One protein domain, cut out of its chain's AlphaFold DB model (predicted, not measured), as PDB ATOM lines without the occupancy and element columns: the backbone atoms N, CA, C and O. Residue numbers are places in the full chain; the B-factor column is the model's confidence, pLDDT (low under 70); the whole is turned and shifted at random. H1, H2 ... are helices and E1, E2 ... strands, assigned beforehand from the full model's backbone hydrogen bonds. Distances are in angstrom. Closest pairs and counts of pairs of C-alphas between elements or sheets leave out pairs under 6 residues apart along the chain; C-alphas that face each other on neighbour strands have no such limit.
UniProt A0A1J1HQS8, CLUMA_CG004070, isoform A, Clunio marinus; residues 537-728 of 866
ATOM      1  N   LYS A 537      25.567 -28.342 132.305       94.06
ATOM      2  CA  LYS A 537      24.651 -28.241 133.445       94.06
ATOM      3  C   LYS A 537      25.481 -28.220 134.726       94.06
ATOM      4  O   LYS A 537      26.402 -29.022 134.863       94.06
ATOM      5  N   ILE A 538      25.145 -27.332 135.661       94.25
ATOM      6  CA  ILE A 538      25.790 -27.264 136.977       94.25
ATOM      7  C   ILE A 538      24.776 -27.653 138.052       94.25
ATOM      8  O   ILE A 538      23.710 -27.043 138.131       94.25
ATOM      9  N   ASP A 539      25.134 -28.621 138.892       94.38
ATOM     10  CA  ASP A 539      24.405 -28.991 140.108       94.38
ATOM     11  C   ASP A 539      25.208 -28.609 141.360       94.38
ATOM     12  O   ASP A 539      26.438 -28.588 141.337       94.38
ATOM     13  N   GLY A 540      24.511 -28.341 142.469       89.25
ATOM     14  CA  GLY A 540      25.109 -27.836 143.718       89.25
ATOM     15  C   GLY A 540      25.048 -26.310 143.879       89.25
ATOM     16  O   GLY A 540      25.530 -25.785 144.875       89.25
ATOM     17  N   ILE A 541      24.428 -25.605 142.927       92.88
ATOM     18  CA  ILE A 541      24.157 -24.162 142.982       92.88
ATOM     19  C   ILE A 541      22.697 -23.931 143.376       92.88
ATOM     20  O   ILE A 541      21.796 -24.546 142.802       92.88
ATOM     21  N   GLN A 542      22.456 -23.003 144.299       90.94
ATOM     22  CA  GLN A 542      21.120 -22.527 144.641       90.94
ATOM     23  C   GLN A 542      20.714 -21.393 143.689       90.94
ATOM     24  O   GLN A 542      21.489 -20.471 143.424       90.94
ATOM     25  N   LYS A 543      19.495 -21.471 143.148       89.06
ATOM     26  CA  LYS A 543      18.924 -20.457 142.254       89.06
ATOM     27  C   LYS A 543      17.651 -19.896 142.891       89.06
ATOM     28  O   LYS A 543      16.637 -20.595 142.866       89.06
ATOM     29  N   PRO A 544      17.696 -18.701 143.502       84.62
ATOM     30  CA  PRO A 544      16.502 -18.080 144.061       84.62
ATOM     31  C   PRO A 544      15.548 -17.639 142.932       84.62
ATOM     32  O   PRO A 544      15.999 -17.467 141.796       84.62
ATOM     33  N   PRO A 545      14.246 -17.427 143.215       81.88
ATOM     34  CA  PRO A 545      13.299 -16.900 142.227       81.88
ATOM     35  C   PRO A 545      13.691 -15.512 141.699       81.88
ATOM     36  O   PRO A 545      13.444 -15.200 140.537       81.88
ATOM     37  N   GLU A 546      14.337 -14.707 142.546       76.88
ATOM     38  CA  GLU A 546      14.892 -13.393 142.228       76.88
ATOM     39  C   GLU A 546      16.307 -13.279 142.824       76.88
ATOM     40  O   GLU A 546      16.543 -13.712 143.952       76.88
ATOM     41  N   GLY A 547      17.256 -12.698 142.080       78.06
ATOM     42  CA  GLY A 547      18.649 -12.506 142.514       78.06
ATOM     43  C   GLY A 547      19.685 -13.343 141.750       78.06
ATOM     44  O   GLY A 547      19.365 -14.041 140.787       78.06
ATOM     45  N   LYS A 548      20.961 -13.246 142.155       84.12
ATOM     46  CA  LYS A 548      22.046 -14.059 141.573       84.12
ATOM     47  C   LYS A 548      21.947 -15.517 142.032       84.12
ATOM     48  O   LYS A 548      21.472 -15.813 143.125       84.12
ATOM     49  N   SER A 549      22.467 -16.426 141.207       91.81
ATOM     50  CA  SER A 549      22.755 -17.799 141.639       91.81
ATOM     51  C   SER A 549      23.820 -17.782 142.741       91.81
ATOM     52  O   SER A 549      24.748 -16.975 142.665       91.81
ATOM     53  N   PHE A 550      23.717 -18.648 143.749       92.62
ATOM     54  CA  PHE A 550      24.647 -18.641 144.883       92.62
ATOM     55  C   PHE A 550      24.996 -20.034 145.422       92.62
ATOM     56  O   PHE A 550      24.335 -21.032 145.130       92.62
ATOM     57  N   ILE A 551      26.065 -20.087 146.216       94.25
ATOM     58  CA  ILE A 551      26.534 -21.270 146.939       94.25
ATOM     59  C   ILE A 551      26.822 -20.864 148.387       94.25
ATOM     60  O   ILE A 551      27.709 -20.047 148.638       94.25
ATOM     61  N   THR A 552      26.110 -21.474 149.335       92.19
ATOM     62  CA  THR A 552      26.460 -21.411 150.760       92.19
ATOM     63  C   THR A 552      27.695 -22.274 151.011       92.19
ATOM     64  O   THR A 552      27.648 -23.485 150.811       92.19
ATOM     65  N   MET A 553      28.787 -21.662 151.463       92.19
ATOM     66  CA  MET A 553      30.048 -22.342 151.787       92.19
ATOM     67  C   MET A 553      30.040 -22.995 153.174       92.19
ATOM     68  O   MET A 553      30.797 -23.929 153.421       92.19
ATOM     69  N   GLY A 554      29.207 -22.493 154.089       89.12
ATOM     70  CA  GLY A 554      29.145 -22.956 155.470       89.12
ATOM     71  C   GLY A 554      28.515 -21.928 156.407       89.12
ATOM     72  O   GLY A 554      27.730 -21.079 155.988       89.12
ATOM     73  N   ASP A 555      28.886 -22.016 157.679       87.88
ATOM     74  CA  ASP A 555      28.403 -21.194 158.793       87.88
ATOM     75  C   ASP A 555      29.524 -20.267 159.294       87.88
ATOM     76  O   ASP A 555      30.697 -20.648 159.269       87.88
ATOM     77  N   VAL A 556      29.182 -19.066 159.774       85.62
ATOM     78  CA  VAL A 556      30.135 -18.082 160.326       85.62
ATOM     79  C   VAL A 556      31.025 -18.683 161.427       85.62
ATOM     80  O   VAL A 556      32.213 -18.362 161.514       85.62
ATOM     81  N   ARG A 557      30.518 -19.635 162.216       83.25
ATOM     82  CA  ARG A 557      31.284 -20.345 163.257       83.25
ATOM     83  C   ARG A 557      32.429 -21.195 162.691       83.25
ATOM     84  O   ARG A 557      33.430 -21.402 163.371       83.25
ATOM     85  N   MET A 558      32.330 -21.640 161.436       85.56
ATOM     86  CA  MET A 558      33.363 -22.437 160.762       85.56
ATOM     87  C   MET A 558      34.447 -21.586 160.072       85.56
ATOM     88  O   MET A 558      35.373 -22.155 159.501       85.56
ATOM     89  N   LEU A 559      34.404 -20.248 160.154       85.88
ATOM     90  CA  LEU A 559      35.380 -19.346 159.509       85.88
ATOM     91  C   LEU A 559      36.839 -19.537 159.959       85.88
ATOM     92  O   LEU A 559      37.749 -19.222 159.198       85.88
ATOM     93  N   LYS A 560      37.079 -20.077 161.164       85.31
ATOM     94  CA  LYS A 560      38.423 -20.470 161.640       85.31
ATOM     95  C   LYS A 560      38.976 -21.722 160.917       85.31
ATOM     96  O   LYS A 560      40.127 -22.085 161.134       85.31
ATOM     97  N   SER A 561      38.177 -22.388 160.076       88.56
ATOM     98  CA  SER A 561      38.502 -23.643 159.385       88.56
ATOM     99  C   SER A 561      38.360 -23.528 157.860       88.56
ATOM    100  O   SER A 561      37.764 -22.584 157.343       88.56
ATOM    101  N   LYS A 562      38.909 -24.500 157.121       90.75
ATOM    102  CA  LYS A 562      38.747 -24.593 155.664       90.75
ATOM    103  C   LYS A 562      37.343 -25.113 155.331       90.75
ATOM    104  O   LYS A 562      37.068 -26.294 155.528       90.75
ATOM    105  N   MET A 563      36.491 -24.256 154.774       92.81
ATOM    106  CA  MET A 563      35.215 -24.664 154.184       92.81
ATOM    107  C   MET A 563      35.452 -25.254 152.788       92.81
ATOM    108  O   MET A 563      36.275 -24.739 152.028       92.81
ATOM    109  N   VAL A 564      34.710 -26.301 152.423       93.69
ATOM    110  CA  VAL A 564      34.725 -26.886 151.073       93.69
ATOM    111  C   VAL A 564      33.297 -27.199 150.659       93.69
ATOM    112  O   VAL A 564      32.600 -27.917 151.370       93.69
ATOM    113  N   GLN A 565      32.883 -26.698 149.496       94.88
ATOM    114  CA  GLN A 565      31.580 -26.983 148.910       94.88
ATOM    115  C   GLN A 565      31.745 -27.561 147.504       94.88
ATOM    116  O   GLN A 565      32.500 -27.062 146.672       94.88
ATOM    117  N   GLN A 566      31.027 -28.651 147.247       94.56
ATOM    118  CA  GLN A 566      31.116 -29.422 146.016       94.56
ATOM    119  C   GLN A 566      30.055 -28.964 145.006       94.56
ATOM    120  O   GLN A 566      28.873 -28.869 145.347       94.56
ATOM    121  N   ILE A 567      30.461 -28.763 143.752       95.62
ATOM    122  CA  ILE A 567      29.557 -28.660 142.597       95.62
ATOM    123  C   ILE A 567      29.832 -29.794 141.604       95.62
ATOM    124  O   ILE A 567      30.910 -30.397 141.590       95.62
ATOM    125  N   ARG A 568      28.845 -30.099 140.757       96.19
ATOM    126  CA  ARG A 568      28.974 -31.078 139.669       96.19
ATOM    127  C   ARG A 568      28.698 -30.418 138.326       96.19
ATOM    128  O   ARG A 568      27.667 -29.774 138.162       96.19
ATOM    129  N   LEU A 569      29.608 -30.615 137.379       96.44
ATOM    130  CA  LEU A 569      29.495 -30.185 135.989       96.44
ATOM    131  C   LEU A 569      29.141 -31.391 135.120       96.44
ATOM    132  O   LEU A 569      29.967 -32.287 134.967       96.44
ATOM    133  N   THR A 570      27.946 -31.413 134.541       96.56
ATOM    134  CA  THR A 570      27.502 -32.465 133.613       96.56
ATOM    135  C   THR A 570      27.362 -31.888 132.212       96.56
ATOM    136  O   THR A 570      26.586 -30.956 132.006       96.56
ATOM    137  N   ASN A 571      28.067 -32.450 131.229       96.31
ATOM    138  CA  ASN A 571      27.908 -32.045 129.834       96.31
ATOM    139  C   ASN A 571      26.838 -32.916 129.164       96.31
ATOM    140  O   ASN A 571      27.099 -34.056 128.788       96.31
ATOM    141  N   THR A 572      25.633 -32.375 128.987       95.75
ATOM    142  CA  THR A 572      24.532 -33.047 128.271       95.75
ATOM    143  C   THR A 572      24.605 -32.858 126.750       95.75
ATOM    144  O   THR A 572      23.685 -33.239 126.025       95.75
ATOM    145  N   GLY A 573      25.690 -32.251 126.258       94.00
ATOM    146  CA  GLY A 573      25.955 -32.005 124.847       94.00
ATOM    147  C   GLY A 573      26.519 -33.214 124.098       94.00
ATOM    148  O   GLY A 573      26.740 -34.288 124.652       94.00
ATOM    149  N   THR A 574      26.775 -33.016 122.805       93.88
ATOM    150  CA  THR A 574      27.297 -34.039 121.878       93.88
ATOM    151  C   THR A 574      28.797 -33.910 121.594       93.88
ATOM    152  O   THR A 574      29.364 -34.778 120.938       93.88
ATOM    153  N   ILE A 575      29.442 -32.841 122.070       92.94
ATOM    154  CA  ILE A 575      30.885 -32.575 121.927       92.94
ATOM    155  C   ILE A 575      31.486 -32.199 123.287       92.94
ATOM    156  O   ILE A 575      30.760 -31.682 124.143       92.94
ATOM    157  N   PRO A 576      32.783 -32.473 123.529       92.44
ATOM    158  CA  PRO A 576      33.428 -32.101 124.781       92.44
ATOM    159  C   PRO A 576      33.410 -30.583 124.981       92.44
ATOM    160  O   PRO A 576      33.581 -29.808 124.038       92.44
ATOM    161  N   GLY A 577      33.217 -30.179 126.231       93.06
ATOM    162  CA  GLY A 577      33.275 -28.790 126.663       93.06
ATOM    163  C   GLY A 577      34.378 -28.548 127.677       93.06
ATOM    164  O   GLY A 577      34.975 -29.491 128.210       93.06
ATOM    165  N   PHE A 578      34.605 -27.273 127.970       92.88
ATOM    166  CA  PHE A 578      35.471 -26.837 129.058       92.88
ATOM    167  C   PHE A 578      34.720 -25.921 130.031       92.88
ATOM    168  O   PHE A 578      33.712 -25.307 129.675       92.88
ATOM    169  N   ALA A 579      35.236 -25.825 131.253       93.62
ATOM    170  CA  ALA A 579      34.884 -24.804 132.229       93.62
ATOM    171  C   ALA A 579      36.152 -24.315 132.946       93.62
ATOM    172  O   ALA A 579      37.013 -25.126 133.288       93.62
ATOM    173  N   VAL A 580      36.255 -23.008 133.183       92.12
ATOM    174  CA  VAL A 580      37.292 -22.373 134.014       92.12
ATOM    175  C   VAL A 580      36.610 -21.539 135.089       92.12
ATOM    176  O   VAL A 580      35.580 -20.915 134.826       92.12
ATOM    177  N   PHE A 581      37.172 -21.529 136.295       90.94
ATOM    178  CA  PHE A 581      36.650 -20.776 137.433       90.94
ATOM    179  C   PHE A 581      37.564 -19.602 137.781       90.94
ATOM    180  O   PHE A 581      38.713 -19.801 138.171       90.94
ATOM    181  N   VAL A 582      37.027 -18.386 137.683       88.50
ATOM    182  CA  VAL A 582      37.700 -17.136 138.060       88.50
ATOM    183  C   VAL A 582      36.996 -16.551 139.283       88.50
ATOM    184  O   VAL A 582      35.769 -16.478 139.312       88.50
ATOM    185  N   PHE A 583      37.751 -16.127 140.295       87.00
ATOM    186  CA  PHE A 583      37.196 -15.497 141.497       87.00
ATOM    187  C   PHE A 583      37.234 -13.968 141.392       87.00
ATOM    188  O   PHE A 583      38.270 -13.393 141.067       87.00
ATOM    189  N   GLU A 584      36.118 -13.310 141.714       73.19
ATOM    190  CA  GLU A 584      36.002 -11.852 141.749       73.19
ATOM    191  C   GLU A 584      35.831 -11.313 143.179       73.19
ATOM    192  O   GLU A 584      34.947 -11.706 143.949       73.19
ATOM    193  N   THR A 585      36.684 -10.346 143.508       63.66
ATOM    194  CA  THR A 585      36.687  -9.585 144.759       63.66
ATOM    195  C   THR A 585      35.685  -8.429 144.664       63.66
ATOM    196  O   THR A 585      35.848  -7.535 143.829       63.66
ATOM    197  N   LYS A 586      34.658  -8.374 145.525       60.75
ATOM    198  CA  LYS A 586      33.718  -7.235 145.523       60.75
ATOM    199  C   LYS A 586      34.429  -5.947 145.950       60.75
ATOM    200  O   LYS A 586      35.014  -5.905 147.028       60.75
ATOM    201  N   ARG A 587      34.302  -4.872 145.153       53.66
ATOM    202  CA  ARG A 587      34.952  -3.557 145.394       53.66
ATOM    203  C   ARG A 587      34.757  -3.003 146.811       53.66
ATOM    204  O   ARG A 587      35.612  -2.279 147.302       53.66
ATOM    205  N   ASN A 588      33.636  -3.333 147.451       52.66
ATOM    206  CA  ASN A 588      33.264  -2.864 148.785       52.66
ATOM    207  C   ASN A 588      34.156  -3.443 149.906       52.66
ATOM    208  O   ASN A 588      34.080  -2.966 151.032       52.66
ATOM    209  N   TRP A 589      34.969  -4.468 149.625       58.06
ATOM    210  CA  TRP A 589      35.880  -5.091 150.587       58.06
ATOM    211  C   TRP A 589      37.329  -4.659 150.317       58.06
ATOM    212  O   TRP A 589      38.109  -5.373 149.681       58.06
ATOM    213  N   SER A 590      37.718  -3.487 150.820       49.97
ATOM    214  CA  SER A 590      39.112  -3.038 150.763       49.97
ATOM    215  C   SER A 590      40.039  -4.017 151.503       49.97
ATOM    216  O   SER A 590      39.785  -4.450 152.633       49.97
ATOM    217  N   GLY A 591      41.120  -4.425 150.833       53.53
ATOM    218  CA  GLY A 591      42.074  -5.399 151.369       53.53
ATOM    219  C   GLY A 591      41.494  -6.799 151.623       53.53
ATOM    220  O   GLY A 591      42.018  -7.514 152.467       53.53
ATOM    221  N   PHE A 592      40.397  -7.190 150.968       59.94
ATOM    222  CA  PHE A 592      40.114  -8.608 150.725       59.94
ATOM    223  C   PHE A 592      40.847  -9.017 149.448       59.94
ATOM    224  O   PHE A 592      40.951  -8.215 148.517       59.94
ATOM    225  N   ASN A 593      41.365 -10.240 149.381       63.19
ATOM    226  CA  ASN A 593      41.993 -10.740 148.162       63.19
ATOM    227  C   ASN A 593      41.500 -12.161 147.902       63.19
ATOM    228  O   ASN A 593      42.040 -13.120 148.448       63.19
ATOM    229  N   ALA A 594      40.473 -12.275 147.052       63.75
ATOM    230  CA  ALA A 594      39.834 -13.546 146.732       63.75
ATOM    231  C   ALA A 594      40.867 -14.619 146.341       63.75
ATOM    232  O   ALA A 594      40.803 -15.732 146.850       63.75
ATOM    233  N   SER A 595      41.896 -14.260 145.570       63.94
ATOM    234  CA  SER A 595      42.973 -15.157 145.122       63.94
ATOM    235  C   SER A 595      43.879 -15.716 146.234       63.94
ATOM    236  O   SER A 595      44.744 -16.541 145.945       63.94
ATOM    237  N   ARG A 596      43.741 -15.266 147.492       74.12
ATOM    238  CA  ARG A 596      44.482 -15.793 148.661       74.12
ATOM    239  C   ARG A 596      43.631 -16.666 149.586       74.12
ATOM    240  O   ARG A 596      44.203 -17.373 150.416       74.12
ATOM    241  N   SER A 597      42.308 -16.621 149.436       83.31
ATOM    242  CA  SER A 597      41.357 -17.210 150.391       83.31
ATOM    243  C   SER A 597      40.285 -18.075 149.726       83.31
ATOM    244  O   SER A 597      39.689 -18.908 150.405       83.31
ATOM    245  N   LEU A 598      40.049 -17.920 148.420       87.31
ATOM    246  CA  LEU A 598      39.121 -18.705 147.607       87.31
ATOM    247  C   LEU A 598      39.881 -19.494 146.537       87.31
ATOM    248  O   LEU A 598      40.707 -18.942 145.811       87.31
ATOM    249  N   PHE A 599      39.579 -20.788 146.435       89.69
ATOM    250  CA  PHE A 599      40.263 -21.717 145.537       89.69
ATOM    251  C   PHE A 599      39.271 -22.669 144.861       89.69
ATOM    252  O   PHE A 599      38.222 -22.994 145.419       89.69
ATOM    253  N   THR A 600      39.614 -23.148 143.669       91.25
ATOM    254  CA  THR A 600      38.891 -24.210 142.960       91.25
ATOM    255  C   THR A 600      39.818 -25.391 142.711       91.25
ATOM    256  O   THR A 600      40.969 -25.225 142.318       91.25
ATOM    257  N   SER A 601      39.311 -26.602 142.939       90.12
ATOM    258  CA  SER A 601      40.035 -27.844 142.684       90.12
ATOM    259  C   SER A 601      39.168 -28.792 141.844       90.12
ATOM    260  O   SER A 601      38.184 -29.331 142.366       90.12
ATOM    261  N   PRO A 602      39.490 -28.997 140.550       90.50
ATOM    262  CA  PRO A 602      40.485 -28.262 139.753       90.50
ATOM    263  C   PRO A 602      39.973 -26.879 139.288       90.50
ATOM    264  O   PRO A 602      38.768 -26.667 139.156       90.50
ATOM    265  N   THR A 603      40.888 -25.951 138.985       86.50
ATOM    266  CA  THR A 603      40.578 -24.613 138.429       86.50
ATOM    267  C   THR A 603      40.029 -24.666 137.001       86.50
ATOM    268  O   THR A 603      39.178 -23.860 136.620       86.50
ATOM    269  N   GLU A 604      40.511 -25.632 136.217       89.56
ATOM    270  CA  GLU A 604      40.129 -25.884 134.828       89.56
ATOM    271  C   GLU A 604      39.558 -27.300 134.694       89.56
ATOM    272  O   GLU A 604      40.090 -28.262 135.255       89.56
ATOM    273  N   VAL A 605      38.485 -27.450 133.922       90.88
ATOM    274  CA  VAL A 605      37.785 -28.723 133.726       90.88
ATOM    275  C   VAL A 605      37.524 -28.954 132.243       90.88
ATOM    276  O   VAL A 605      36.925 -28.111 131.582       90.88
ATOM    277  N   ARG A 606      37.871 -30.141 131.735       90.19
ATOM    278  CA  ARG A 606      37.303 -30.703 130.496       90.19
ATOM    279  C   ARG A 606      36.197 -31.692 130.870       90.19
ATOM    280  O   ARG A 606      36.418 -32.530 131.745       90.19
ATOM    281  N   VAL A 607      35.046 -31.619 130.200       92.56
ATOM    282  CA  VAL A 607      33.911 -32.536 130.400       92.56
ATOM    283  C   VAL A 607      33.510 -33.151 129.059       92.56
ATOM    284  O   VAL A 607      33.041 -32.451 128.152       92.56
ATOM    285  N   ALA A 608      33.713 -34.460 128.908       92.81
ATOM    286  CA  ALA A 608      33.326 -35.210 127.713       92.81
ATOM    287  C   ALA A 608      31.785 -35.309 127.558       92.81
ATOM    288  O   ALA A 608      31.058 -35.066 128.523       92.81
ATOM    289  N   PRO A 609      31.249 -35.645 126.368       93.69
ATOM    290  CA  PRO A 609      29.811 -35.860 126.177       93.69
ATOM    291  C   PRO A 609      29.248 -36.899 127.157       93.69
ATOM    292  O   PRO A 609      29.788 -37.997 127.272       93.69
ATOM    293  N   GLY A 610      28.182 -36.549 127.881       93.62
ATOM    294  CA  GLY A 610      27.567 -37.396 128.911       93.62
ATOM    295  C   GLY A 610      28.364 -37.526 130.219       93.62
ATOM    296  O   GLY A 610      27.867 -38.122 131.173       93.62
ATOM    297  N   GLU A 611      29.574 -36.968 130.304       95.06
ATOM    298  CA  GLU A 611      30.401 -37.036 131.507       95.06
ATOM    299  C   GLU A 611      29.899 -36.071 132.592       95.06
ATOM    300  O   GLU A 611      29.373 -34.991 132.309       95.06
ATOM    301  N   THR A 612      30.104 -36.453 133.856       96.44
ATOM    302  CA  THR A 612      29.987 -35.554 135.007       96.44
ATOM    303  C   THR A 612      31.332 -35.434 135.714       96.44
ATOM    304  O   THR A 612      31.912 -36.439 136.123       96.44
ATOM    305  N   LYS A 613      31.818 -34.203 135.889       94.94
ATOM    306  CA  LYS A 613      32.993 -33.872 136.703       94.94
ATOM    307  C   LYS A 613      32.570 -33.238 138.024       94.94
ATOM    308  O   LYS A 613      31.539 -32.575 138.115       94.94
ATOM    309  N   VAL A 614      33.398 -33.433 139.042       95.81
ATOM    310  CA  VAL A 614      33.308 -32.766 140.343       95.81
ATOM    311  C   VAL A 614      34.265 -31.581 140.350       95.81
ATOM    312  O   VAL A 614      35.383 -31.705 139.852       95.81
ATOM    313  N   VAL A 615      33.842 -30.468 140.949       95.56
ATOM    314  CA  VAL A 615      34.726 -29.355 141.314       95.56
ATOM    315  C   VAL A 615      34.469 -29.006 142.771       95.56
ATOM    316  O   VAL A 615      33.319 -28.834 143.182       95.56
ATOM    317  N   ASN A 616      35.542 -28.899 143.544       95.56
ATOM    318  CA  ASN A 616      35.498 -28.402 144.910       95.56
ATOM    319  C   ASN A 616      35.796 -26.902 144.883       95.56
ATOM    320  O   ASN A 616      36.852 -26.497 144.398       95.56
ATOM    321  N   ILE A 617      34.881 -26.091 145.405       94.31
ATOM    322  CA  ILE A 617      35.148 -24.696 145.761       94.31
ATOM    323  C   ILE A 617      35.584 -24.705 147.224       94.31
ATOM    324  O   ILE A 617      34.940 -25.335 148.063       94.31
ATOM    325  N   GLU A 618      36.680 -24.031 147.540       93.56
ATOM    326  CA  GLU A 618      37.278 -24.020 148.870       93.56
ATOM    327  C   GLU A 618      37.411 -22.582 149.376       93.56
ATOM    328  O   GLU A 618      37.814 -21.694 148.623       93.56
ATOM    329  N   PHE A 619      37.102 -22.354 150.653       91.81
ATOM    330  CA  PHE A 619      37.286 -21.066 151.319       91.81
ATOM    331  C   PHE A 619      38.108 -21.228 152.601       91.81
ATOM    332  O   PHE A 619      37.817 -22.075 153.447       91.81
ATOM    333  N   LYS A 620      39.147 -20.404 152.739       90.81
ATOM    334  CA  LYS A 620      40.077 -20.362 153.870       90.81
ATOM    335  C   LYS A 620      40.342 -18.896 154.232       90.81
ATOM    336  O   LYS A 620      41.292 -18.300 153.736       90.81
ATOM    337  N   ALA A 621      39.487 -18.324 155.075       87.12
ATOM    338  CA  ALA A 621      39.602 -16.933 155.514       87.12
ATOM    339  C   ALA A 621      40.895 -16.672 156.311       87.12
ATOM    340  O   ALA A 621      41.317 -17.499 157.123       87.12
ATOM    341  N   THR A 622      41.495 -15.491 156.141       87.00
ATOM    342  CA  THR A 622      42.562 -14.999 157.036       87.00
ATOM    343  C   THR A 622      41.978 -14.268 158.256       87.00
ATOM    344  O   THR A 622      40.819 -13.849 158.229       87.00
ATOM    345  N   LYS A 623      42.754 -14.064 159.339       84.88
ATOM    346  CA  LYS A 623      42.260 -13.414 160.582       84.88
ATOM    347  C   LYS A 623      41.595 -12.046 160.334       84.88
ATOM    348  O   LYS A 623      40.614 -11.719 160.998       84.88
ATOM    349  N   GLU A 624      42.086 -11.262 159.374       83.88
ATOM    350  CA  GLU A 624      41.479  -9.979 158.980       83.88
ATOM    351  C   GLU A 624      40.106 -10.148 158.323       83.88
ATOM    352  O   GLU A 624      39.186  -9.369 158.561       83.88
ATOM    353  N   GLU A 625      39.958 -11.176 157.495       82.56
ATOM    354  CA  GLU A 625      38.751 -11.441 156.714       82.56
ATOM    355  C   GLU A 625      37.650 -12.027 157.594       82.56
ATOM    356  O   GLU A 625      36.490 -11.659 157.436       82.56
ATOM    357  N   ILE A 626      38.012 -12.843 158.591       86.25
ATOM    358  CA  ILE A 626      37.083 -13.289 159.636       86.25
ATOM    359  C   ILE A 626      36.524 -12.074 160.390       86.25
ATOM    360  O   ILE A 626      35.310 -11.969 160.549       86.25
ATOM    361  N   ARG A 627      37.375 -11.113 160.786       83.94
ATOM    362  CA  ARG A 627      36.933  -9.866 161.442       83.94
ATOM    363  C   ARG A 627      36.020  -9.025 160.538       83.94
ATOM    364  O   ARG A 627      35.002  -8.534 161.016       83.94
ATOM    365  N   LYS A 628      36.329  -8.910 159.238       83.56
ATOM    366  CA  LYS A 628      35.473  -8.218 158.248       83.56
ATOM    367  C   LYS A 628      34.121  -8.919 158.052       83.56
ATOM    368  O   LYS A 628      33.102  -8.247 157.981       83.56
ATOM    369  N   ILE A 629      34.078 -10.254 158.011       83.88
ATOM    370  CA  ILE A 629      32.815 -11.014 157.919       83.88
ATOM    371  C   ILE A 629      31.994 -10.862 159.203       83.88
ATOM    372  O   ILE A 629      30.779 -10.675 159.137       83.88
ATOM    373  N   MET A 630      32.645 -10.883 160.368       81.56
ATOM    374  CA  MET A 630      31.980 -10.657 161.650       81.56
ATOM    375  C   MET A 630      31.379  -9.250 161.757       81.56
ATOM    376  O   MET A 630      30.248  -9.137 162.222       81.56
ATOM    377  N   SER A 631      32.041  -8.199 161.261       83.12
ATOM    378  CA  SER A 631      31.504  -6.829 161.322       83.12
ATOM    379  C   SER A 631      30.405  -6.508 160.295       83.12
ATOM    380  O   SER A 631      29.730  -5.486 160.429       83.12
ATOM    381  N   LEU A 632      30.162  -7.366 159.293       80.81
ATOM    382  CA  LEU A 632      29.027  -7.212 158.374       80.81
ATOM    383  C   LEU A 632      27.699  -7.518 159.080       80.81
ATOM    384  O   LEU A 632      27.391  -8.675 159.358       80.81
ATOM    385  N   ASN A 633      26.874  -6.492 159.300       74.88
ATOM    386  CA  ASN A 633      25.524  -6.644 159.853       74.88
ATOM    387  C   ASN A 633      24.518  -7.158 158.796       74.88
ATOM    388  O   ASN A 633      23.596  -6.449 158.396       74.88
ATOM    389  N   THR A 634      24.745  -8.371 158.286       80.50
ATOM    390  CA  THR A 634      23.878  -9.066 157.325       80.50
ATOM    391  C   THR A 634      23.737 -10.543 157.695       80.50
ATOM    392  O   THR A 634      24.705 -11.182 158.092       80.50
ATOM    393  N   GLU A 635      22.538 -11.111 157.543       79.81
ATOM    394  CA  GLU A 635      22.252 -12.529 157.856       79.81
ATOM    395  C   GLU A 635      22.991 -13.512 156.930       79.81
ATOM    396  O   GLU A 635      23.343 -14.627 157.317       79.81
ATOM    397  N   VAL A 636      23.239 -13.088 155.687       84.38
ATOM    398  CA  VAL A 636      23.891 -13.887 154.643       84.38
ATOM    399  C   VAL A 636      25.013 -13.056 153.996       84.38
ATOM    400  O   VAL A 636      24.837 -12.507 152.901       84.38
ATOM    401  N   PRO A 637      26.173 -12.887 154.663       85.00
ATOM    402  CA  PRO A 637      27.332 -12.221 154.079       85.00
ATOM    403  C   PRO A 637      27.798 -12.921 152.794       85.00
ATOM    404  O   PRO A 637      28.139 -14.107 152.789       85.00
ATOM    405  N   ILE A 638      27.851 -12.159 151.695       86.56
ATOM    406  CA  ILE A 638      28.460 -12.590 150.431       86.56
ATOM    407  C   ILE A 638      29.971 -12.373 150.537       86.56
ATOM    408  O   ILE A 638      30.428 -11.230 150.522       86.56
ATOM    409  N   ILE A 639      30.732 -13.464 150.619       86.06
ATOM    410  CA  ILE A 639      32.192 -13.458 150.797       86.06
ATOM    411  C   ILE A 639      32.976 -13.300 149.485       86.06
ATOM    412  O   ILE A 639      34.172 -13.049 149.510       86.06
ATOM    413  N   GLY A 640      32.328 -13.450 148.329       86.62
ATOM    414  CA  GLY A 640      32.960 -13.312 147.015       86.62
ATOM    415  C   GLY A 640      32.006 -13.689 145.887       86.62
ATOM    416  O   GLY A 640      30.865 -14.079 146.145       86.62
ATOM    417  N   GLU A 641      32.457 -13.586 144.639       88.19
ATOM    418  CA  GLU A 641      31.749 -14.160 143.487       88.19
ATOM    419  C   GLU A 641      32.698 -15.036 142.664       88.19
ATOM    420  O   GLU A 641      33.903 -14.800 142.620       88.19
ATOM    421  N   VAL A 642      32.152 -16.071 142.029       90.31
ATOM    422  CA  VAL A 642      32.856 -16.941 141.083       90.31
ATOM    423  C   VAL A 642      32.228 -16.737 139.717       90.31
ATOM    424  O   VAL A 642      31.022 -16.922 139.558       90.31
ATOM    425  N   CYS A 643      33.033 -16.375 138.729       90.19
ATOM    426  CA  CYS A 643      32.648 -16.419 137.331       90.19
ATOM    427  C   CYS A 643      33.117 -17.758 136.753       90.19
ATOM    428  O   CYS A 643      34.318 -18.010 136.640       90.19
ATOM    429  N   MET A 644      32.172 -18.636 136.410       92.19
ATOM    430  CA  MET A 644      32.473 -19.835 135.633       92.19
ATOM    431  C   MET A 644      32.339 -19.514 134.142       92.19
ATOM    432  O   MET A 644      31.249 -19.196 133.664       92.19
ATOM    433  N   ILE A 645      33.441 -19.634 133.411       92.88
ATOM    434  CA  ILE A 645      33.527 -19.410 131.966       92.88
ATOM    435  C   ILE A 645      33.492 -20.775 131.285       92.88
ATOM    436  O   ILE A 645      34.314 -21.632 131.599       92.88
ATOM    437  N   SER A 646      32.545 -21.010 130.376       93.50
ATOM    438  CA  SER A 646      32.381 -22.323 129.733       93.50
ATOM    439  C   SER A 646      31.906 -22.248 128.287       93.50
ATOM    440  O   SER A 646      31.081 -21.412 127.931       93.50
ATOM    441  N   SER A 647      32.408 -23.155 127.451       93.31
ATOM    442  CA  SER A 647      31.976 -23.316 126.059       93.31
ATOM    443  C   SER A 647      32.342 -24.716 125.543       93.31
ATOM    444  O   SER A 647      32.669 -25.618 126.325       93.31
ATOM    445  N   ASP A 648      32.246 -24.932 124.236       92.50
ATOM    446  CA  ASP A 648      32.708 -26.146 123.574       92.50
ATOM    447  C   ASP A 648      34.205 -26.099 123.213       92.50
ATOM    448  O   ASP A 648      34.791 -25.042 122.970       92.50
ATOM    449  N   GLU A 649      34.837 -27.273 123.190       90.56
ATOM    450  CA  GLU A 649      36.254 -27.415 122.847       90.56
ATOM    451  C   GLU A 649      36.581 -26.971 121.406       90.56
ATOM    452  O   GLU A 649      37.596 -26.291 121.230       90.56
ATOM    453  N   PRO A 650      35.767 -27.275 120.369       90.62
ATOM    454  CA  PRO A 650      35.989 -26.720 119.040       90.62
ATOM    455  C   PRO A 650      36.059 -25.191 119.020       90.62
ATOM    456  O   PRO A 650      37.027 -24.651 118.492       90.62
ATOM    457  N   THR A 651      35.115 -24.478 119.638       90.44
ATOM    458  CA  THR A 651      35.159 -23.008 119.679       90.44
ATOM    459  C   THR A 651      36.412 -22.494 120.398       90.44
ATOM    460  O   THR A 651      37.093 -21.619 119.856       90.44
ATOM    461  N   ARG A 652      36.816 -23.094 121.534       89.62
ATOM    462  CA  ARG A 652      38.091 -22.760 122.210       89.62
ATOM    463  C   ARG A 652      39.280 -22.833 121.248       89.62
ATOM    464  O   ARG A 652      40.103 -21.922 121.188       89.62
ATOM    465  N   LEU A 653      39.365 -23.918 120.482       88.50
ATOM    466  CA  LEU A 653      40.463 -24.171 119.552       88.50
ATOM    467  C   LEU A 653      40.490 -23.185 118.378       88.50
ATOM    468  O   LEU A 653      41.569 -22.751 117.975       88.50
ATOM    469  N   ARG A 654      39.321 -22.787 117.872       88.06
ATOM    470  CA  ARG A 654      39.178 -21.809 116.779       88.06
ATOM    471  C   ARG A 654      39.539 -20.389 117.231       88.06
ATOM    472  O   ARG A 654      40.172 -19.652 116.475       88.06
ATOM    473  N   ILE A 655      39.243 -20.049 118.490       88.44
ATOM    474  CA  ILE A 655      39.695 -18.815 119.156       88.44
ATOM    475  C   ILE A 655      41.221 -18.815 119.320       88.44
ATOM    476  O   ILE A 655      41.865 -17.846 118.926       88.44
ATOM    477  N   PHE A 656      41.835 -19.906 119.799       86.75
ATOM    478  CA  PHE A 656      43.303 -20.001 119.889       86.75
ATOM    479  C   PHE A 656      44.008 -19.992 118.520       86.75
ATOM    480  O   PHE A 656      45.124 -19.482 118.427       86.75
ATOM    481  N   HIS A 657      43.375 -20.507 117.460       85.19
ATOM    482  CA  HIS A 657      43.874 -20.373 116.084       85.19
ATOM    483  C   HIS A 657      43.873 -18.908 115.615       85.19
ATOM    484  O   HIS A 657      44.798 -18.472 114.939       85.19
ATOM    485  N   ASN A 658      42.868 -18.131 116.027       85.31
ATOM    486  CA  ASN A 658      42.659 -16.733 115.637       85.31
ATOM    487  C   ASN A 658      43.082 -15.732 116.728       85.31
ATOM    488  O   ASN A 658      42.581 -14.608 116.784       85.31
ATOM    489  N   LYS A 659      44.021 -16.137 117.594       86.31
ATOM    490  CA  LYS A 659      44.454 -15.397 118.791       86.31
ATOM    491  C   LYS A 659      44.882 -13.946 118.534       86.31
ATOM    492  O   LYS A 659      44.722 -13.106 119.406       86.31
ATOM    493  N   GLU A 660      45.378 -13.637 117.340       84.75
ATOM    494  CA  GLU A 660      45.789 -12.290 116.909       84.75
ATOM    495  C   GLU A 660      44.634 -11.267 116.834       84.75
ATOM    496  O   GLU A 660      44.869 -10.058 116.872       84.75
ATOM    497  N   PHE A 661      43.381 -11.735 116.797       83.81
ATOM    498  CA  PHE A 661      42.174 -10.900 116.846       83.81
ATOM    499  C   PHE A 661      41.483 -10.898 118.218       83.81
ATOM    500  O   PHE A 661      40.483 -10.204 118.391       83.81
ATOM    501  N   VAL A 662      42.005 -11.650 119.191       84.12
ATOM    502  CA  VAL A 662      41.419 -11.841 120.526       84.12
ATOM    503  C   VAL A 662      42.231 -11.040 121.554       84.12
ATOM    504  O   VAL A 662      43.460 -11.069 121.497       84.12
ATOM    505  N   PRO A 663      41.610 -10.340 122.522       84.56
ATOM    506  CA  PRO A 663      42.352  -9.682 123.594       84.56
ATOM    507  C   PRO A 663      43.207 -10.680 124.389       84.56
ATOM    508  O   PRO A 663      42.697 -11.677 124.898       84.56
ATOM    509  N   GLU A 664      44.499 -10.393 124.556       82.44
ATOM    510  CA  GLU A 664      45.449 -11.270 125.261       82.44
ATOM    511  C   GLU A 664      45.002 -11.592 126.697       82.44
ATOM    512  O   GLU A 664      45.065 -12.737 127.137       82.44
ATOM    513  N   GLN A 665      44.421 -10.607 127.388       80.06
ATOM    514  CA  GLN A 665      43.824 -10.777 128.718       80.06
ATOM    515  C   GLN A 665      42.737 -11.864 128.757       80.06
ATOM    516  O   GLN A 665      42.562 -12.503 129.788       80.06
ATOM    517  N   PHE A 666      42.019 -12.092 127.652       81.81
ATOM    518  CA  PHE A 666      41.009 -13.144 127.541       81.81
ATOM    519  C   PHE A 666      41.631 -14.508 127.216       81.81
ATOM    520  O   PHE A 666      41.240 -15.522 127.791       81.81
ATOM    521  N   LEU A 667      42.652 -14.535 126.351       85.69
ATOM    522  CA  LEU A 667      43.422 -15.749 126.055       85.69
ATOM    523  C   LEU A 667      44.112 -16.313 127.305       85.69
ATOM    524  O   LEU A 667      44.149 -17.527 127.470       85.69
ATOM    525  N   ASN A 668      44.574 -15.440 128.204       82.81
ATOM    526  CA  ASN A 668      45.191 -15.803 129.483       82.81
ATOM    527  C   ASN A 668      44.199 -16.381 130.516       82.81
ATOM    528  O   ASN A 668      44.629 -16.884 131.551       82.81
ATOM    529  N   ILE A 669      42.887 -16.302 130.256       83.19
ATOM    530  CA  ILE A 669      41.821 -16.891 131.086       83.19
ATOM    531  C   ILE A 669      41.301 -18.205 130.471       83.19
ATOM    532  O   ILE A 669      40.745 -19.050 131.175       83.19
ATOM    533  N   LEU A 670      41.467 -18.403 129.160       85.25
ATOM    534  CA  LEU A 670      41.095 -19.649 128.495       85.25
ATOM    535  C   LEU A 670      42.153 -20.739 128.736       85.25
ATOM    536  O   LEU A 670      43.351 -20.461 128.670       85.25
ATOM    537  N   PRO A 671      41.742 -22.006 128.930       78.69
ATOM    538  CA  PRO A 671      42.678 -23.067 129.264       78.69
ATOM    539  C   PRO A 671      43.526 -23.369 128.027       78.69
ATOM    540  O   PRO A 671      42.998 -23.787 126.992       78.69
ATOM    541  N   VAL A 672      44.837 -23.125 128.096       71.56
ATOM    542  CA  VAL A 672      45.721 -23.130 126.912       71.56
ATOM    543  C   VAL A 672      45.808 -24.517 126.268       71.56
ATOM    544  O   VAL A 672      45.833 -24.637 125.040       71.56
ATOM    545  N   LYS A 673      45.820 -25.582 127.080       71.81
ATOM    546  CA  LYS A 673      46.005 -26.962 126.615       71.81
ATOM    547  C   LYS A 673      45.272 -27.969 127.499       71.81
ATOM    548  O   LYS A 673      45.684 -28.232 128.623       71.81
ATOM    549  N   LEU A 674      44.237 -28.599 126.949       70.62
ATOM    550  CA  LEU A 674      43.476 -29.663 127.609       70.62
ATOM    551  C   LEU A 674      43.891 -31.060 127.096       70.62
ATOM    552  O   LEU A 674      44.365 -31.185 125.963       70.62
ATOM    553  N   PRO A 675      43.725 -32.139 127.889       56.00
ATOM    554  CA  PRO A 675      44.025 -33.499 127.438       56.00
ATOM    555  C   PRO A 675      43.134 -33.920 126.254       56.00
ATOM    556  O   PRO A 675      41.982 -33.501 126.149       56.00
ATOM    557  N   TYR A 676      43.676 -34.769 125.373       55.03
ATOM    558  CA  TYR A 676      43.048 -35.231 124.116       55.03
ATOM    559  C   TYR A 676      42.737 -34.124 123.090       55.03
ATOM    560  O   TYR A 676      41.892 -34.274 122.212       55.03
ATOM    561  N   GLU A 677      43.471 -33.011 123.154       66.94
ATOM    562  CA  GLU A 677      43.401 -31.912 122.182       66.94
ATOM    563  C   GLU A 677      43.649 -32.335 120.721       66.94
ATOM    564  O   GLU A 677      43.147 -31.712 119.789       66.94
ATOM    565  N   THR A 678      44.467 -33.370 120.515       63.00
ATOM    566  CA  THR A 678      45.059 -33.741 119.220       63.00
ATOM    567  C   THR A 678      44.080 -34.333 118.211       63.00
ATOM    568  O   THR A 678      44.407 -34.388 117.029       63.00
ATOM    569  N   GLU A 679      42.902 -34.787 118.628       67.38
ATOM    570  CA  GLU A 679      41.871 -35.292 117.712       67.38
ATOM    571  C   GLU A 679      41.127 -34.119 117.072       67.38
ATOM    572  O   GLU A 679      41.303 -33.859 115.883       67.38
ATOM    573  N   ILE A 680      40.446 -33.307 117.885       72.06
ATOM    574  CA  ILE A 680      39.709 -32.124 117.416       72.06
ATOM    575  C   ILE A 680      40.657 -31.098 116.760       72.06
ATOM    576  O   ILE A 680      40.281 -30.452 115.785       72.06
ATOM    577  N   LYS A 681      41.926 -30.989 117.194       73.12
ATOM    578  CA  LYS A 681      42.921 -30.170 116.475       73.12
ATOM    579  C   LYS A 681      43.199 -30.658 115.048       73.12
ATOM    580  O   LYS A 681      43.415 -29.808 114.197       73.12
ATOM    581  N   ARG A 682      43.183 -31.962 114.734       71.31
ATOM    582  CA  ARG A 682      43.360 -32.435 113.338       71.31
ATOM    583  C   ARG A 682      42.159 -32.072 112.471       71.31
ATOM    584  O   ARG A 682      42.336 -31.578 111.361       71.31
ATOM    585  N   ASP A 683      40.963 -32.252 113.015       71.06
ATOM    586  CA  ASP A 683      39.694 -31.911 112.370       71.06
ATOM    587  C   ASP A 683      39.595 -30.409 112.042       71.06
ATOM    588  O   ASP A 683      39.149 -30.021 110.955       71.06
ATOM    589  N   LEU A 684      40.071 -29.561 112.962       80.88
ATOM    590  CA  LEU A 684      40.086 -28.102 112.829       80.88
ATOM    591  C   LEU A 684      41.305 -27.537 112.087       80.88
ATOM    592  O   LEU A 684      41.162 -26.490 111.470       80.88
ATOM    593  N   LEU A 685      42.462 -28.213 112.053       71.06
ATOM    594  CA  LEU A 685      43.629 -27.802 111.237       71.06
ATOM    595  C   LEU A 685      43.294 -27.682 109.743       71.06
ATOM    596  O   LEU A 685      43.991 -27.013 108.985       71.06
ATOM    597  N   LEU A 686      42.221 -28.344 109.315       68.06
ATOM    598  CA  LEU A 686      41.695 -28.270 107.962       68.06
ATOM    599  C   LEU A 686      40.839 -26.999 107.725       68.06
ATOM    600  O   LEU A 686      40.551 -26.670 106.573       68.06
ATOM    601  N   PHE A 687      40.376 -26.281 108.759       81.94
ATOM    602  CA  PHE A 687      39.748 -24.960 108.606       81.94
ATOM    603  C   PHE A 687      40.821 -23.897 108.335       81.94
ATOM    604  O   PHE A 687      41.479 -23.411 109.247       81.94
ATOM    605  N   ASN A 688      40.935 -23.459 107.078       73.94
ATOM    606  CA  ASN A 688      41.728 -22.283 106.705       73.94
ATOM    607  C   ASN A 688      40.969 -20.979 107.047       73.94
ATOM    608  O   ASN A 688      40.654 -20.143 106.185       73.94
ATOM    609  N   GLU A 689      40.563 -20.863 108.310       75.06
ATOM    610  CA  GLU A 689      39.787 -19.750 108.835       75.06
ATOM    611  C   GLU A 689      40.694 -18.734 109.534       75.06
ATOM    612  O   GLU A 689      41.239 -18.959 110.612       75.06
ATOM    613  N   TYR A 690      40.812 -17.586 108.876       69.56
ATOM    614  CA  TYR A 690      41.283 -16.343 109.472       69.56
ATOM    615  C   TYR A 690      40.070 -15.438 109.624       69.56
ATOM    616  O   TYR A 690      39.410 -15.123 108.619       69.56
ATOM    617  N   PHE A 691      39.761 -15.090 110.861       70.81
ATOM    618  CA  PHE A 691      38.738 -14.123 111.222       70.81
ATOM    619  C   PHE A 691      39.267 -12.695 111.001       70.81
ATOM    620  O   PHE A 691      40.379 -12.480 110.526       70.81
ATOM    621  N   ASP A 692      38.431 -11.716 111.310       67.88
ATOM    622  CA  ASP A 692      38.829 -10.339 111.576       67.88
ATOM    623  C   ASP A 692      38.233  -9.950 112.943       67.88
ATOM    624  O   ASP A 692      37.463 -10.722 113.531       67.88
ATOM    625  N   ARG A 693      38.577  -8.768 113.474       64.94
ATOM    626  CA  ARG A 693      38.075  -8.324 114.790       64.94
ATOM    627  C   ARG A 693      36.547  -8.203 114.872       64.94
ATOM    628  O   ARG A 693      36.025  -8.270 115.974       64.94
ATOM    629  N   GLN A 694      35.836  -8.048 113.753       63.38
ATOM    630  CA  GLN A 694      34.370  -7.949 113.738       63.38
ATOM    631  C   GLN A 694      33.688  -9.321 113.664       63.38
ATOM    632  O   GLN A 694      32.549  -9.461 114.089       63.38
ATOM    633  N   LYS A 695      34.370 -10.346 113.139       71.00
ATOM    634  CA  LYS A 695      33.848 -11.721 113.045       71.00
ATOM    635  C   LYS A 695      34.108 -12.579 114.278       71.00
ATOM    636  O   LYS A 695      33.461 -13.614 114.427       71.00
ATOM    637  N   ILE A 696      35.117 -12.241 115.087       81.69
ATOM    638  CA  ILE A 696      35.542 -13.089 116.213       81.69
ATOM    639  C   ILE A 696      34.475 -13.163 117.320       81.69
ATOM    640  O   ILE A 696      34.404 -14.176 118.015       81.69
ATOM    641  N   SER A 697      33.597 -12.152 117.404       80.50
ATOM    642  CA  SER A 697      32.353 -12.133 118.193       80.50
ATOM    643  C   SER A 697      31.580 -13.444 118.079       80.50
ATOM    644  O   SER A 697      31.419 -14.122 119.081       80.50
ATOM    645  N   VAL A 698      31.283 -13.913 116.863       82.31
ATOM    646  CA  VAL A 698      30.507 -15.146 116.597       82.31
ATOM    647  C   VAL A 698      31.074 -16.400 117.296       82.31
ATOM    648  O   VAL A 698      30.347 -17.369 117.531       82.31
ATOM    649  N   LEU A 699      32.369 -16.413 117.641       86.44
ATOM    650  CA  LEU A 699      32.960 -17.443 118.503       86.44
ATOM    651  C   LEU A 699      32.854 -17.091 119.997       86.44
ATOM    652  O   LEU A 699      32.494 -17.956 120.797       86.44
ATOM    653  N   LEU A 700      33.145 -15.845 120.376       86.75
ATOM    654  CA  LEU A 700      33.048 -15.336 121.750       86.75
ATOM    655  C   LEU A 700      31.618 -15.408 122.321       86.75
ATOM    656  O   LEU A 700      31.458 -15.791 123.474       86.75
ATOM    657  N   ASP A 701      30.589 -15.153 121.514       85.88
ATOM    658  CA  ASP A 701      29.167 -15.175 121.902       85.88
ATOM    659  C   ASP A 701      28.687 -16.588 122.292       85.88
ATOM    660  O   ASP A 701      27.694 -16.768 122.998       85.88
ATOM    661  N   SER A 702      29.420 -17.625 121.870       86.44
ATOM    662  CA  SER A 702      29.188 -19.010 122.300       86.44
ATOM    663  C   SER A 702      29.828 -19.349 123.658       86.44
ATOM    664  O   SER A 702      29.650 -20.462 124.171       86.44
ATOM    665  N   ILE A 703      30.569 -18.414 124.263       90.50
ATOM    666  CA  ILE A 703      31.161 -18.551 125.595       90.50
ATOM    667  C   ILE A 703      30.177 -18.042 126.645       90.50
ATOM    668  O   ILE A 703      29.750 -16.893 126.650       90.50
ATOM    669  N   ARG A 704      29.823 -18.929 127.575       90.88
ATOM    670  CA  ARG A 704      28.862 -18.665 128.643       90.88
ATOM    671  C   ARG A 704      29.596 -18.280 129.915       90.88
ATOM    672  O   ARG A 704      30.376 -19.073 130.444       90.88
ATOM    673  N   PHE A 705      29.274 -17.096 130.419       90.44
ATOM    674  CA  PHE A 705      29.702 -16.585 131.714       90.44
ATOM    675  C   PHE A 705      28.586 -16.855 132.728       90.44
ATOM    676  O   PHE A 705      27.436 -16.474 132.506       90.44
ATOM    677  N   ILE A 706      28.901 -17.552 133.819       90.12
ATOM    678  CA  ILE A 706      27.940 -17.888 134.873       90.12
ATOM    679  C   ILE A 706      28.473 -17.353 136.201       90.12
ATOM    680  O   ILE A 706      29.389 -17.922 136.793       90.12
ATOM    681  N   GLU A 707      27.889 -16.242 136.647       90.69
ATOM    682  CA  GLU A 707      28.187 -15.599 137.927       90.69
ATOM    683  C   GLU A 707      27.496 -16.332 139.088       90.69
ATOM    684  O   GLU A 707      26.289 -16.595 139.052       90.69
ATOM    685  N   ILE A 708      28.265 -16.636 140.134       92.19
ATOM    686  CA  ILE A 708      27.822 -17.369 141.321       92.19
ATOM    687  C   ILE A 708      28.304 -16.617 142.565       92.19
ATOM    688  O   ILE A 708      29.507 -16.522 142.799       92.19
ATOM    689  N   SER A 709      27.403 -16.091 143.392       91.75
ATOM    690  CA  SER A 709      27.792 -15.485 144.673       91.75
ATOM    691  C   SER A 709      28.133 -16.569 145.703       91.75
ATOM    692  O   SER A 709      27.393 -17.539 145.856       91.75
ATOM    693  N   LEU A 710      29.227 -16.407 146.446       91.69
ATOM    694  CA  LEU A 710      29.566 -17.281 147.573       91.69
ATOM    695  C   LEU A 710      29.077 -16.651 148.873       91.69
ATOM    696  O   LEU A 710      29.391 -15.493 149.151       91.69
ATOM    697  N   THR A 711      28.324 -17.402 149.668       90.94
ATOM    698  CA  THR A 711      27.712 -16.928 150.914       90.94
ATOM    699  C   THR A 711      28.144 -17.760 152.114       90.94
ATOM    700  O   THR A 711      28.532 -18.921 151.986       90.94
ATOM    701  N   VAL A 712      28.064 -17.168 153.302       90.38
ATOM    702  CA  VAL A 712      28.208 -17.868 154.585       90.38
ATOM    703  C   VAL A 712      26.970 -17.550 155.422       90.38
ATOM    704  O   VAL A 712      26.525 -16.406 155.439       90.38
ATOM    705  N   ASN A 713      26.394 -18.545 156.093       88.50
ATOM    706  CA  ASN A 713      25.201 -18.365 156.919       88.50
ATOM    707  C   ASN A 713      25.579 -17.804 158.298       88.50
ATOM    708  O   ASN A 713      26.416 -18.385 158.996       88.50
ATOM    709  N   ARG A 714      24.938 -16.710 158.722       80.25
ATOM    710  CA  ARG A 714      25.129 -16.084 160.041       80.25
ATOM    711  C   ARG A 714      24.084 -16.578 161.052       80.25
ATOM    712  O   ARG A 714      23.405 -15.784 161.691       80.25
ATOM    713  N   ASN A 715      23.962 -17.898 161.208       66.31
ATOM    714  CA  ASN A 715      23.074 -18.525 162.195       66.31
ATOM    715  C   ASN A 715      23.685 -18.441 163.608       66.31
ATOM    716  O   ASN A 715      24.114 -19.443 164.184       66.31
ATOM    717  N   MET A 716      23.748 -17.220 164.137       58.81
ATOM    718  CA  MET A 716      24.165 -16.903 165.499       58.81
ATOM    719  C   MET A 716      22.921 -16.552 166.319       58.81
ATOM    720  O   MET A 716      22.238 -15.590 165.985       58.81
ATOM    721  N   ASP A 717      22.658 -17.280 167.404       57.88
ATOM    722  CA  ASP A 717      21.810 -16.741 168.473       57.88
ATOM    723  C   ASP A 717      22.541 -15.530 169.080       57.88
ATOM    724  O   ASP A 717      23.750 -15.616 169.327       57.88
ATOM    725  N   ASP A 718      21.842 -14.419 169.344       53.38
ATOM    726  CA  ASP A 718      22.461 -13.139 169.753       53.38
ATOM    727  C   ASP A 718      23.424 -13.272 170.950       53.38
ATOM    728  O   ASP A 718      24.448 -12.594 171.036       53.38
ATOM    729  N   THR A 719      23.140 -14.208 171.859       51.31
ATOM    730  CA  THR A 719      23.951 -14.510 173.049       51.31
ATOM    731  C   THR A 719      25.329 -15.114 172.752       51.31
ATOM    732  O   THR A 719      26.186 -15.105 173.634       51.31
ATOM    733  N   GLN A 720      25.578 -15.631 171.543       50.75
ATOM    734  CA  GLN A 720      26.859 -16.251 171.169       50.75
ATOM    735  C   GLN A 720      27.832 -15.291 170.467       50.75
ATOM    736  O   GLN A 720      29.019 -15.609 170.363       50.75
ATOM    737  N   VAL A 721      27.373 -14.113 170.021       50.84
ATOM    738  CA  VAL A 721      28.220 -13.115 169.333       50.84
ATOM    739  C   VAL A 721      29.405 -12.713 170.215       50.84
ATOM    740  O   VAL A 721      30.556 -12.844 169.797       50.84
ATOM    741  N   CYS A 722      29.136 -12.371 171.478       47.00
ATOM    742  CA  CYS A 722      30.161 -11.972 172.443       47.00
ATOM    743  C   CYS A 722      31.228 -13.056 172.675       47.00
ATOM    744  O   CYS A 722      32.395 -12.737 172.870       47.00
ATOM    745  N   VAL A 723      30.863 -14.346 172.638       50.59
ATOM    746  CA  VAL A 723      31.818 -15.453 172.849       50.59
ATOM    747  C   VAL A 723      32.765 -15.594 171.654       50.59
ATOM    748  O   VAL A 723      33.960 -15.840 171.826       50.59
ATOM    749  N   ALA A 724      32.255 -15.398 170.435       49.62
ATOM    750  CA  ALA A 724      33.078 -15.426 169.231       49.62
ATOM    751  C   ALA A 724      34.064 -14.243 169.187       49.62
ATOM    752  O   ALA A 724      35.233 -14.452 168.849       49.62
ATOM    753  N   GLU A 725      33.616 -13.046 169.583       50.09
ATOM    754  CA  GLU A 725      34.435 -11.830 169.687       50.09
ATOM    755  C   GLU A 725      35.506 -11.931 170.785       50.09
ATOM    756  O   GLU A 725      36.668 -11.624 170.524       50.09
ATOM    757  N   LEU A 726      35.164 -12.451 171.970       46.53
ATOM    758  CA  LEU A 726      36.141 -12.737 173.030       46.53
ATOM    759  C   LEU A 726      37.211 -13.732 172.545       46.53
ATOM    760  O   LEU A 726      38.400 -13.456 172.663       46.53
ATOM    761  N   SER A 727      36.817 -14.798 171.830       50.88
ATOM    762  CA  SER A 727      37.751 -15.770 171.217       50.88
ATOM    763  C   SER A 727      38.617 -15.223 170.056       50.88
ATOM    764  O   SER A 727      39.247 -15.999 169.322       50.88
ATOM    765  N   MET A 728      38.587 -13.907 169.826       52.50
ATOM    766  CA  MET A 728      39.412 -13.148 168.881       52.50
ATOM    767  C   MET A 728      40.258 -12.057 169.569       52.50
ATOM    768  O   MET A 728      41.063 -11.420 168.880       52.50
TER     769      MET A 728
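Overview. This is residues 537 to 728 of the 866 residues of the protein "CLUMA_CG004070, isoform A" of Clunio marinus (UniProt A0A1J1HQS8). Two strongly twisted sheets, partly face to face, make the body of a rod: a five-stranded sheet, E2 E9 E8 E4 E6, curled like part of a barrel, and a four-stranded sheet, E1 E3 E7 E5, across the open side of the curl, where E3 comes close to both edge strands, E2 and E6. Helices gather at both ends of this body, H4 to H7 at one and H1, H3 and H8 at the other. The 192 printed residues, mixed in class, hold eight named helices and nine named strands in the order E1 E2 H1 E3 E4 H2 E5 E6 E7 H3 E8 H4 H5 H6 H7 E9 H8. The larger sheet runs E2 E9 E8 E4 E6, mixed; the other runs E1 E3 E7 E5, antiparallel. The whole is only just loose, close to compact, with a radius of gyration of the C-alphas of 19.9 A, and spans 69 by 33 by 30 A.

Arrangement. E8, residues 638 to 648, is antiparallel to E9, residues 704 to 713 (N 642 to O 708, 2.8 A), and to E4, residues 577 to 584 (N 580 to O 645, 2.9 A). Edge strand E2, residues 549 to 555, is parallel to E9 (N 553 to O 711, 2.8 A); edge strand E6, residues 604 to 607, is antiparallel to E4 (N 605 to O 579, 2.8 A). In the other sheet E3, residues 563 to 571, is antiparallel to E1, residues 537 to 539 (N 537 to O 570, 2.8 A), and to E7, residues 612 to 619 (N 569 to O 613, 2.8 A); E7 is antiparallel to E5, residues 598 to 601 (N 618 to O 599, 2.8 A). E5 runs on into E6 at 38 degrees. The closest C-alphas of E2 and E3, Met 553 and Gln 565, are 5.7 A apart. H4, residues 649 to 657, is on the larger sheet and touches H6, residues 677 to 685 (C-alphas 650 and 680, 6.8 A), and H7, residues 697 to 700 (C-alphas 651 and 699, 6.1 A). H5, residues 664 to 667, is close to H4 but not clearly touching (C-alphas 667 and 656, 7.5 A). H1, residues 556 to 560, touches H3, residues 623 to 631 (C-alphas 559 and 626, 6.3 A). H2, residues 594 to 597, only grazes the larger sheet, and H8, residues 718 to 726, touches no helix. Every O i to N i+4 pair is within hydrogen-bond range in H3 and H4, against 4 of 5 in H6, 3 of 5 in H8 and 0 of 1 in H1, where 1 of 2 O i to N i+3 pairs is; H2, H5 and H7 are too short for one.

Along the chain. E1 begins at C-alpha 537 (24.651, -28.241, 133.445). E8 measures 30.4 A, E9 28.5 A, E3 26.5 A, E7 23.0 A and E4 22.8 A. H8 ends at C-alpha 726 (36.141, -12.737, 173.030).

Size, cuts and confidence. The two C-alphas farthest apart, those of Asn 688 and Thr 719, are 69.1 A apart. The printed part has no cut, and the link from H6 to H7, 11 residues, is long. The model's mean pLDDT over the printed part is 81.8, with 35 residues under 70, among them 585 to 595 and 715 to 728.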